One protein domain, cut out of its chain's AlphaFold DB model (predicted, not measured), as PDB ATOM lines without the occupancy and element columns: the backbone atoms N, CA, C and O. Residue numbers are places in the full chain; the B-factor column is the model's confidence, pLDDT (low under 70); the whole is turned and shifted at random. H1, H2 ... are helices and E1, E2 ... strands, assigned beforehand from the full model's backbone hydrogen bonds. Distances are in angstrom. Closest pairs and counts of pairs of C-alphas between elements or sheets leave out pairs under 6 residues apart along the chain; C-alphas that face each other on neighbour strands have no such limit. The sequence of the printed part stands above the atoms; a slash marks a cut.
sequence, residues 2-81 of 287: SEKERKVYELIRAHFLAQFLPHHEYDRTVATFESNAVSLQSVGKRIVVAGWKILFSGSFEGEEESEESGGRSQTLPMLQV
ATOM      1  N   SER A   2     -19.183  15.719  13.603       96.38
ATOM      2  CA  SER A   2     -17.767  15.369  13.437       96.38
ATOM      3  C   SER A   2     -17.291  14.419  14.542       96.38
ATOM      4  O   SER A   2     -17.944  14.279  15.574       96.38
ATOM      5  N   GLU A   3     -16.128  13.786  14.370       95.44
ATOM      6  CA  GLU A   3     -15.551  12.916  15.408       95.44
ATOM      7  C   GLU A   3     -15.319  13.671  16.732       95.44
ATOM      8  O   GLU A   3     -15.570  13.139  17.813       95.44
ATOM      9  N   LYS A   4     -14.892  14.940  16.658       94.00
ATOM     10  CA  LYS A   4     -14.678  15.789  17.839       94.00
ATOM     11  C   LYS A   4     -15.991  16.121  18.540       94.00
ATOM     12  O   LYS A   4     -16.089  15.959  19.751       94.00
ATOM     13  N   GLU A   5     -16.998  16.543  17.779       95.56
ATOM     14  CA  GLU A   5     -18.338  16.809  18.315       95.56
ATOM     15  C   GLU A   5     -18.944  15.546  18.930       95.56
ATOM     16  O   GLU A   5     -19.528  15.612  20.005       95.56
ATOM     17  N   ARG A   6     -18.736  14.383  18.298       94.81
ATOM     18  CA  ARG A   6     -19.200  13.094  18.808       94.81
ATOM     19  C   ARG A   6     -18.590  12.756  20.157       94.81
ATOM     20  O   ARG A   6     -19.333  12.406  21.064       94.81
ATOM     21  N   LYS A   7     -17.275  12.914  20.309       93.19
ATOM     22  CA  LYS A   7     -16.585  12.683  21.586       93.19
ATOM     23  C   LYS A   7     -17.113  13.597  22.696       93.19
ATOM     24  O   LYS A   7     -17.347  13.133  23.807       93.19
ATOM     25  N   VAL A   8     -17.347  14.878  22.396       93.88
ATOM     26  CA  VAL A   8     -17.932  15.829  23.360       93.88
ATOM     27  C   VAL A   8     -19.375  15.446  23.704       93.88
ATOM     28  O   VAL A   8     -19.740  15.422  24.876       93.88
ATOM     29  N   TYR A   9     -20.188  15.097  22.707       95.12
ATOM     30  CA  TYR A   9     -21.570  14.675  22.914       95.12
ATOM     31  C   TYR A   9     -21.666  13.388  23.741       95.12
ATOM     32  O   TYR A   9     -22.459  13.324  24.675       95.12
ATOM     33  N   GLU A  10     -20.849  12.376  23.439       93.75
ATOM     34  CA  GLU A  10     -20.793  11.123  24.197       93.75
ATOM     35  C   GLU A  10     -20.410  11.377  25.659       93.75
ATOM     36  O   GLU A  10     -21.033  10.803  26.553       93.75
ATOM     37  N   LEU A  11     -19.471  12.296  25.910       92.88
ATOM     38  CA  LEU A  11     -19.089  12.706  27.260       92.88
ATOM     39  C   LEU A  11     -20.252  13.355  28.024       92.88
ATOM     40  O   LEU A  11     -20.520  12.974  29.165       92.88
ATOM     41  N   ILE A  12     -20.950  14.311  27.399       94.94
ATOM     42  CA  ILE A  12     -22.109  14.999  27.993       94.94
ATOM     43  C   ILE A  12     -23.236  13.997  28.258       94.94
ATOM     44  O   ILE A  12     -23.786  13.954  29.356       94.94
ATOM     45  N   ARG A  13     -23.549  13.152  27.271       95.62
ATOM     46  CA  ARG A  13     -24.578  12.113  27.371       95.62
ATOM     47  C   ARG A  13     -24.275  11.137  28.505       95.62
ATOM     48  O   ARG A  13     -25.185  10.813  29.260       95.62
ATOM     49  N   ALA A  14     -23.030  10.680  28.645       94.12
ATOM     50  CA  ALA A  14     -22.639   9.779  29.728       94.12
ATOM     51  C   ALA A  14     -22.845  10.425  31.108       94.12
ATOM     52  O   ALA A  14     -23.454   9.809  31.976       94.12
ATOM     53  N   HIS A  15     -22.431  11.686  31.292       94.25
ATOM     54  CA  HIS A  15     -22.653  12.420  32.547       94.25
ATOM     55  C   HIS A  15     -24.134  12.678  32.832       94.25
ATOM     56  O   HIS A  15     -24.562  12.614  33.981       94.25
ATOM     57  N   PHE A  16     -24.936  12.944  31.802       96.81
ATOM     58  CA  PHE A  16     -26.376  13.094  31.967       96.81
ATOM     59  C   PHE A  16     -27.030  11.781  32.414       96.81
ATOM     60  O   PHE A  16     -27.754  11.765  33.403       96.81
ATOM     61  N   LEU A  17     -26.724  10.668  31.740       96.00
ATOM     62  CA  LEU A  17     -27.262   9.347  32.081       96.00
ATOM     63  C   LEU A  17     -26.798   8.853  33.460       96.00
ATOM     64  O   LEU A  17     -27.558   8.174  34.144       96.00
ATOM     65  N   ALA A  18     -25.589   9.226  33.889       95.44
ATOM     66  CA  ALA A  18     -25.049   8.884  35.204       95.44
ATOM     67  C   ALA A  18     -25.946   9.351  36.363       95.44
ATOM     68  O   ALA A  18     -26.010   8.665  37.379       95.44
ATOM     69  N   GLN A  19     -26.679  10.459  36.197       96.25
ATOM     70  CA  GLN A  19     -27.596  10.992  37.217       96.25
ATOM     71  C   GLN A  19     -28.791  10.069  37.508       96.25
ATOM     72  O   GLN A  19     -29.432  10.217  38.542       96.25
ATOM     73  N   PHE A  20     -29.086   9.120  36.614       96.81
ATOM     74  CA  PHE A  20     -30.200   8.175  36.743       96.81
ATOM     75  C   PHE A  20     -29.748   6.766  37.143       96.81
ATOM     76  O   PHE A  20     -30.569   5.853  37.221       96.81
ATOM     77  N   LEU A  21     -28.446   6.563  37.363       95.88
ATOM     78  CA  LEU A  21     -27.895   5.290  37.809       95.88
ATOM     79  C   LEU A  21     -27.667   5.292  39.328       95.88
ATOM     80  O   LEU A  21     -27.460   6.356  39.914       95.88
ATOM     81  N   PRO A  22     -27.661   4.112  39.976       96.62
ATOM     82  CA  PRO A  22     -27.373   4.005  41.402       96.62
ATOM     83  C   PRO A  22     -26.002   4.571  41.781       96.62
ATOM     84  O   PRO A  22     -25.082   4.669  40.956       96.62
ATOM     85  N   HIS A  23     -25.837   4.880  43.066       95.50
ATOM     86  CA  HIS A  23     -24.541   5.251  43.616       95.50
ATOM     87  C   HIS A  23     -23.506   4.134  43.412       95.50
ATOM     88  O   HIS A  23     -23.823   2.946  43.347       95.50
ATOM     89  N   HIS A  24     -22.246   4.539  43.271       93.75
ATOM     90  CA  HIS A  24     -21.126   3.611  43.296       93.75
ATOM     91  C   HIS A  24     -20.797   3.281  44.752       93.75
ATOM     92  O   HIS A  24     -20.345   4.157  45.491       93.75
ATOM     93  N   GLU A  25     -21.003   2.029  45.144       93.81
ATOM     94  CA  GLU A  25     -20.821   1.562  46.516       93.81
ATOM     95  C   GLU A  25     -19.642   0.599  46.590       93.81
ATOM     96  O   GLU A  25     -19.456  -0.270  45.730       93.81
ATOM     97  N   TYR A  26     -18.825   0.756  47.624       91.69
ATOM     98  CA  TYR A  26     -17.672  -0.097  47.857       91.69
ATOM     99  C   TYR A  26     -17.405  -0.259  49.350       91.69
ATOM    100  O   TYR A  26     -17.545   0.687  50.124       91.69
ATOM    101  N   ASP A  27     -16.924  -1.439  49.723       91.94
ATOM    102  CA  ASP A  27     -16.392  -1.700  51.049       91.94
ATOM    103  C   ASP A  27     -14.940  -1.232  51.101       91.94
ATOM    104  O   ASP A  27     -14.104  -1.627  50.277       91.94
ATOM    105  N   ARG A  28     -14.631  -0.377  52.081       92.69
ATOM    106  CA  ARG A  28     -13.262   0.028  52.407       92.69
ATOM    107  C   ARG A  28     -12.806  -0.704  53.659       92.69
ATOM    108  O   ARG A  28     -13.289  -0.430  54.752       92.69
ATOM    109  N   THR A  29     -11.822  -1.578  53.509       91.75
ATOM    110  CA  THR A  29     -11.204  -2.297  54.626       91.75
ATOM    111  C   THR A  29      -9.881  -1.632  54.976       91.75
ATOM    112  O   THR A  29      -9.024  -1.475  54.114       91.75
ATOM    113  N   VAL A  30      -9.693  -1.250  56.237       92.81
ATOM    114  CA  VAL A  30      -8.393  -0.807  56.754       92.81
ATOM    115  C   VAL A  30      -7.932  -1.839  57.764       92.81
ATOM    116  O   VAL A  30      -8.564  -2.009  58.802       92.81
ATOM    117  N   ALA A  31      -6.852  -2.538  57.439       92.81
ATOM    118  CA  ALA A  31      -6.234  -3.513  58.317       92.81
ATOM    119  C   ALA A  31      -4.955  -2.916  58.903       92.81
ATOM    120  O   ALA A  31      -4.057  -2.510  58.161       92.81
ATOM    121  N   THR A  32      -4.888  -2.867  60.229       93.62
ATOM    122  CA  THR A  32      -3.686  -2.484  60.968       93.62
ATOM    123  C   THR A  32      -3.064  -3.746  61.545       93.62
ATOM    124  O   THR A  32      -3.749  -4.535  62.192       93.62
ATOM    125  N   PHE A  33      -1.774  -3.930  61.299       92.31
ATOM    126  CA  PHE A  33      -0.985  -5.046  61.791       92.31
ATOM    127  C   PHE A  33       0.072  -4.517  62.749       92.31
ATOM    128  O   PHE A  33       0.694  -3.485  62.492       92.31
ATOM    129  N   GLU A  34       0.299  -5.247  63.831       92.69
ATOM    130  CA  GLU A  34       1.360  -4.956  64.787       92.69
ATOM    131  C   GLU A  34       2.416  -6.052  64.695       92.69
ATOM    132  O   GLU A  34       2.115  -7.244  64.784       92.69
ATOM    133  N   SER A  35       3.665  -5.646  64.487       89.19
ATOM    134  CA  SER A  35       4.819  -6.536  64.533       89.19
ATOM    135  C   SER A  35       5.894  -5.883  65.390       89.19
ATOM    136  O   SER A  35       6.484  -4.870  65.009       89.19
ATOM    137  N   ASN A  36       6.135  -6.445  66.575       87.75
ATOM    138  CA  ASN A  36       6.982  -5.840  67.605       87.75
ATOM    139  C   ASN A  36       6.535  -4.395  67.913       87.75
ATOM    140  O   ASN A  36       5.402  -4.182  68.324       87.75
ATOM    141  N   ALA A  37       7.407  -3.404  67.702       88.38
ATOM    142  CA  ALA A  37       7.115  -1.983  67.907       88.38
ATOM    143  C   ALA A  37       6.662  -1.250  66.625       88.38
ATOM    144  O   ALA A  37       6.566  -0.024  66.618       88.38
ATOM    145  N   VAL A  38       6.436  -1.972  65.522       90.12
ATOM    146  CA  VAL A  38       6.091  -1.387  64.221       90.12
ATOM    147  C   VAL A  38       4.618  -1.633  63.916       90.12
ATOM    148  O   VAL A  38       4.157  -2.775  63.895       90.12
ATOM    149  N   SER A  39       3.894  -0.549  63.634       91.75
ATOM    150  CA  SER A  39       2.527  -0.598  63.116       91.75
ATOM    151  C   SER A  39       2.548  -0.485  61.593       91.75
ATOM    152  O   SER A  39       3.154   0.429  61.032       91.75
ATOM    153  N   LEU A  40       1.900  -1.431  60.924       91.31
ATOM    154  CA  LEU A  40       1.767  -1.492  59.473       91.31
ATOM    155  C   LEU A  40       0.291  -1.345  59.108       91.31
ATOM    156  O   LEU A  40      -0.574  -1.910  59.771       91.31
ATOM    157  N   GLN A  41      -0.006  -0.620  58.033       92.44
ATOM    158  CA  GLN A  41      -1.375  -0.439  57.555       92.44
ATOM    159  C   GLN A  41      -1.508  -0.927  56.117       92.44
ATOM    160  O   GLN A  41      -0.690  -0.600  55.256       92.44
ATOM    161  N   SER A  42      -2.586  -1.659  55.852       91.44
ATOM    162  CA  SER A  42      -3.030  -1.989  54.504       91.44
ATOM    163  C   SER A  42      -4.469  -1.529  54.301       91.44
ATOM    164  O   SER A  42      -5.312  -1.658  55.188       91.44
ATOM    165  N   VAL A  43      -4.749  -0.975  53.124       92.31
ATOM    166  CA  VAL A  43      -6.083  -0.508  52.740       92.31
ATOM    167  C   VAL A  43      -6.554  -1.321  51.545       92.31
ATOM    168  O   VAL A  43      -5.847  -1.422  50.542       92.31
ATOM    169  N   GLY A  44      -7.746  -1.894  51.676       91.31
ATOM    170  CA  GLY A  44      -8.459  -2.632  50.648       91.31
ATOM    171  C   GLY A  44      -9.726  -1.919  50.212       91.31
ATOM    172  O   GLY A  44     -10.387  -1.254  51.012       91.31
ATOM    173  N   LYS A  45     -10.082  -2.101  48.945       90.50
ATOM    174  CA  LYS A  45     -11.326  -1.633  48.349       90.50
ATOM    175  C   LYS A  45     -11.989  -2.781  47.593       90.50
ATOM    176  O   LYS A  45     -11.349  -3.437  46.770       90.50
ATOM    177  N   ARG A  46     -13.273  -3.016  47.854       90.31
ATOM    178  CA  ARG A  46     -14.097  -3.985  47.123       90.31
ATOM    179  C   ARG A  46     -15.354  -3.297  46.619       90.31
ATOM    180  O   ARG A  46     -16.132  -2.795  47.413       90.31
ATOM    181  N   ILE A  47     -15.556  -3.271  45.305       90.81
ATOM    182  CA  ILE A  47     -16.768  -2.696  44.711       90.81
ATOM    183  C   ILE A  47     -17.947  -3.626  45.016       90.81
ATOM    184  O   ILE A  47     -17.895  -4.807  44.680       90.81
ATOM    185  N   VAL A  48     -18.990  -3.087  45.648       93.00
ATOM    186  CA  VAL A  48     -20.252  -3.786  45.942       93.00
ATOM    187  C   VAL A  48     -21.264  -3.483  44.841       93.00
ATOM    188  O   VAL A  48     -21.862  -4.393  44.274       93.00
ATOM    189  N   VAL A  49     -21.377  -2.206  44.465       93.44
ATOM    190  CA  VAL A  49     -22.229  -1.735  43.371       93.44
ATOM    191  C   VAL A  49     -21.396  -0.847  42.456       93.44
ATOM    192  O   VAL A  49     -20.881   0.194  42.863       93.44
ATOM    193  N   ALA A  50     -21.260  -1.233  41.187       91.00
ATOM    194  CA  ALA A  50     -20.548  -0.405  40.215       91.00
ATOM    195  C   ALA A  50     -21.245   0.957  40.018       91.00
ATOM    196  O   ALA A  50     -20.567   1.982  39.950       91.00
ATOM    197  N   GLY A  51     -22.581   0.971  40.006       94.44
ATOM    198  CA  GLY A  51     -23.392   2.186  39.932       94.44
ATOM    199  C   GLY A  51     -23.126   2.986  38.658       94.44
ATOM    200  O   GLY A  51     -22.785   2.432  37.614       94.44
ATOM    201  N   TRP A  52     -23.228   4.308  38.750       94.38
ATOM    202  CA  TRP A  52     -22.984   5.229  37.638       94.38
ATOM    203  C   TRP A  52     -21.601   5.089  36.971       94.38
ATOM    204  O   TRP A  52     -21.452   5.438  35.797       94.38
ATOM    205  N   LYS A  53     -20.593   4.536  37.668       90.19
ATOM    206  CA  LYS A  53     -19.233   4.368  37.124       90.19
ATOM    207  C   LYS A  53     -19.158   3.435  35.916       90.19
ATOM    208  O   LYS A  53     -18.199   3.535  35.152       90.19
ATOM    209  N   ILE A  54     -20.160   2.578  35.689       90.62
ATOM    210  CA  ILE A  54     -20.191   1.693  34.511       90.62
ATOM    211  C   ILE A  54     -20.069   2.474  33.195       90.62
ATOM    212  O   ILE A  54     -19.430   1.994  32.264       90.62
ATOM    213  N   LEU A  55     -20.596   3.704  33.142       90.38
ATOM    214  CA  LEU A  55     -20.575   4.558  31.950       90.38
ATOM    215  C   LEU A  55     -19.181   5.110  31.609       90.38
ATOM    216  O   LEU A  55     -18.979   5.612  30.506       90.38
ATOM    217  N   PHE A  56     -18.224   5.012  32.535       86.88
ATOM    218  CA  PHE A  56     -16.887   5.605  32.422       86.88
ATOM    219  C   PHE A  56     -15.755   4.567  32.404       86.88
ATOM    220  O   PHE A  56     -14.598   4.925  32.177       86.88
ATOM    221  N   SER A  57     -16.101   3.288  32.576       71.12
ATOM    222  CA  SER A  57     -15.185   2.149  32.736       71.12
ATOM    223  C   SER A  57     -14.243   1.867  31.552       71.12
ATOM    224  O   SER A  57     -13.308   1.102  31.715       71.12
ATOM    225  N   GLY A  58     -14.429   2.503  30.388       59.88
ATOM    226  CA  GLY A  58     -13.527   2.374  29.230       59.88
ATOM    227  C   GLY A  58     -12.787   3.654  28.818       59.88
ATOM    228  O   GLY A  58     -11.977   3.612  27.896       59.88
ATOM    229  N   SER A  59     -13.065   4.796  29.462       48.84
ATOM    230  CA  SER A  59     -12.633   6.121  28.968       48.84
ATOM    231  C   SER A  59     -11.828   6.943  29.984       48.84
ATOM    232  O   SER A  59     -11.245   7.957  29.605       48.84
ATOM    233  N   PHE A  60     -11.793   6.528  31.258       45.84
ATOM    234  CA  PHE A  60     -11.289   7.338  32.383       45.84
ATOM    235  C   PHE A  60     -10.337   6.604  33.340       45.84
ATOM    236  O   PHE A  60     -10.039   7.120  34.415       45.84
ATOM    237  N   GLU A  61      -9.795   5.446  32.956       40.22
ATOM    238  CA  GLU A  61      -8.910   4.626  33.811       40.22
ATOM    239  C   GLU A  61      -7.576   5.301  34.217       40.22
ATOM    240  O   GLU A  61      -6.761   4.698  34.904       40.22
ATOM    241  N   GLY A  62      -7.318   6.554  33.823       42.00
ATOM    242  CA  GLY A  62      -6.010   7.195  34.001       42.00
ATOM    243  C   GLY A  62      -5.908   8.344  35.008       42.00
ATOM    244  O   GLY A  62      -4.785   8.675  35.385       42.00
ATOM    245  N   GLU A  63      -7.003   8.999  35.416       41.56
ATOM    246  CA  GLU A  63      -6.882  10.320  36.077       41.56
ATOM    247  C   GLU A  63      -7.501  10.424  37.483       41.56
ATOM    248  O   GLU A  63      -6.985  11.192  38.293       41.56
ATOM    249  N   GLU A  64      -8.511   9.624  37.843       40.78
ATOM    250  CA  GLU A  64      -9.186   9.774  39.150       40.78
ATOM    251  C   GLU A  64      -8.696   8.829  40.258       40.78
ATOM    252  O   GLU A  64      -8.944   9.086  41.434       40.78
ATOM    253  N   GLU A  65      -7.950   7.766  39.945       40.25
ATOM    254  CA  GLU A  65      -7.501   6.813  40.979       40.25
ATOM    255  C   GLU A  65      -6.328   7.312  41.841       40.25
ATOM    256  O   GLU A  65      -5.954   6.648  42.805       40.25
ATOM    257  N   SER A  66      -5.753   8.483  41.543       40.19
ATOM    258  CA  SER A  66      -4.479   8.904  42.147       40.19
ATOM    259  C   SER A  66      -4.556   9.934  43.281       40.19
ATOM    260  O   SER A  66      -3.541  10.133  43.944       40.19
ATOM    261  N   GLU A  67      -5.709  10.563  43.557       39.31
ATOM    262  CA  GLU A  67      -5.780  11.629  44.583       39.31
ATOM    263  C   GLU A  67      -6.471  11.223  45.902       39.31
ATOM    264  O   GLU A  67      -6.099  11.753  46.944       39.31
ATOM    265  N   GLU A  68      -7.401  10.256  45.919       38.75
ATOM    266  CA  GLU A  68      -8.110   9.861  47.161       38.75
ATOM    267  C   GLU A  68      -7.731   8.481  47.717       38.75
ATOM    268  O   GLU A  68      -8.000   8.176  48.879       38.75
ATOM    269  N   SER A  69      -7.082   7.632  46.921       37.44
ATOM    270  CA  SER A  69      -6.670   6.294  47.347       37.44
ATOM    271  C   SER A  69      -5.150   6.243  47.432       37.44
ATOM    272  O   SER A  69      -4.475   5.881  46.477       37.44
ATOM    273  N   GLY A  70      -4.591   6.581  48.597       39.16
ATOM    274  CA  GLY A  70      -3.163   6.409  48.917       39.16
ATOM    275  C   GLY A  70      -2.662   4.951  48.903       39.16
ATOM    276  O   GLY A  70      -1.639   4.641  49.502       39.16
ATOM    277  N   GLY A  71      -3.374   4.044  48.238       45.34
ATOM    278  CA  GLY A  71      -3.021   2.653  48.020       45.34
ATOM    279  C   GLY A  71      -3.598   2.210  46.682       45.34
ATOM    280  O   GLY A  71      -4.715   2.585  46.328       45.34
ATOM    281  N   ARG A  72      -2.822   1.422  45.930       52.38
ATOM    282  CA  ARG A  72      -3.284   0.732  44.717       52.38
ATOM    283  C   ARG A  72      -4.636   0.072  44.999       52.38
ATOM    284  O   ARG A  72      -4.796  -0.494  46.078       52.38
ATOM    285  N   SER A  73      -5.573   0.139  44.051       64.81
ATOM    286  CA  SER A  73      -6.852  -0.576  44.120       64.81
ATOM    287  C   SER A  73      -6.578  -2.074  44.308       64.81
ATOM    288  O   SER A  73      -6.267  -2.790  43.361       64.81
ATOM    289  N   GLN A  74      -6.574  -2.524  45.560       82.06
ATOM    290  CA  GLN A  74      -6.369  -3.910  45.956       82.06
ATOM    291  C   GLN A  74      -7.574  -4.340  46.779       82.06
ATOM    292  O   GLN A  74      -8.111  -3.559  47.565       82.06
ATOM    293  N   THR A  75      -7.993  -5.588  46.631       88.81
ATOM    294  CA  THR A  75      -8.971  -6.189  47.532       88.81
ATOM    295  C   THR A  75      -8.213  -6.952  48.607       88.81
ATOM    296  O   THR A  75      -7.285  -7.697  48.301       88.81
ATOM    297  N   LEU A  76      -8.585  -6.740  49.868       90.00
ATOM    298  CA  LEU A  76      -8.025  -7.513  50.971       90.00
ATOM    299  C   LEU A  76      -8.836  -8.797  51.168       90.00
ATOM    300  O   LEU A  76     -10.051  -8.789  50.941       90.00
ATOM    301  N   PRO A  77      -8.189  -9.896  51.589       89.56
ATOM    302  CA  PRO A  77      -8.909 -11.082  52.023       89.56
ATOM    303  C   PRO A  77      -9.746 -10.770  53.268       89.56
ATOM    304  O   PRO A  77      -9.587  -9.735  53.917       89.56
ATOM    305  N   MET A  78     -10.640 -11.688  53.620       88.31
ATOM    306  CA  MET A  78     -11.367 -11.600  54.881       88.31
ATOM    307  C   MET A  78     -10.375 -11.730  56.048       88.31
ATOM    308  O   MET A  78      -9.634 -12.707  56.128       88.31
ATOM    309  N   LEU A  79     -10.349 -10.731  56.931       89.31
ATOM    310  CA  LEU A  79      -9.462 -10.661  58.093       89.31
ATOM    311  C   LEU A  79     -10.297 -10.607  59.375       89.31
ATOM    312  O   LEU A  79     -11.378 -10.018  59.395       89.31
ATOM    313  N   GLN A  80      -9.781 -11.195  60.453       92.06
ATOM    314  CA  GLN A  80     -10.386 -11.137  61.785       92.06
ATOM    315  C   GLN A  80      -9.398 -10.540  62.786       92.06
ATOM    316  O   GLN A  80      -8.197 -10.816  62.733       92.06
ATOM    317  N   VAL A  81      -9.899  -9.725  63.715       93.81
ATOM    318  CA  VAL A  81      -9.075  -9.156  64.789       93.81
ATOM    319  C   VAL A  81      -8.485 -10.288  65.630       93.81
ATOM    320  O   VAL A  81      -9.181 -11.239  65.975       93.81
TER     321      VAL A  81
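This is residues 2 to 81 of the 287 residues of the protein "TOP1Ac domain-containing protein" of Pseudomonas caricapapayae (UniProt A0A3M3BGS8). A long helix, H1, and a long two-stranded hairpin, E1 and E2, run out to opposite ends of a rod, with short H2 beside the inner end of H1, at the base of the hairpin. Residues 57 to 81, which hold no named element, fold back from H2 toward the hairpin; residues 2 to 10 and the hairpin tip, residues 34 to 39, stick out. The printed part has 80 residues, with two named helices and two named strands in the order H1, E1, E2, H2; the sheet E1 - E2 is antiparallel and the class is mixed, helices and strands. The whole is only just extended, close to loose, with a radius of gyration of the C-alphas of 17.8 A and spans of 63 by 22 by 15 A.

H1, residues 3 to 18, begins at C-alpha 3 (-15.551, 12.916, 15.408) and is 22.3 A long. E1, residues 25 to 35, measures 32.4 A, and E2, residues 38 to 49, 35.2 A. H2, residues 51 to 56, is 10.5 A long and ends at C-alpha 56 (-16.887, 5.605, 32.422).

E1 and E2 form an antiparallel hairpin at 164 degrees; N 25 and O 49, at 2.9 A, and N 33 and O 40, at 2.8 A, are within hydrogen-bond range. H1 touches H2 with residues 14 to 18 alone, at a shallow tilt of 4 degrees, opposite ways; their closest C-alphas, of Ala 18 and Trp 52, are 4.9 A apart. H1 and E2 are apart. In H1 every O i to N i+4 pair is within hydrogen-bond range; in H2 0 of 2 are, and 3 of 3 O i to N i+3 pairs.

The C-alphas farthest apart, of Ser 2 and Asn 36, lie 63.2 A from each other. The printed part has no cut and no long link between named elements. The mean pLDDT of the printed part is 82.7, and residues 58 to 73 are under 70.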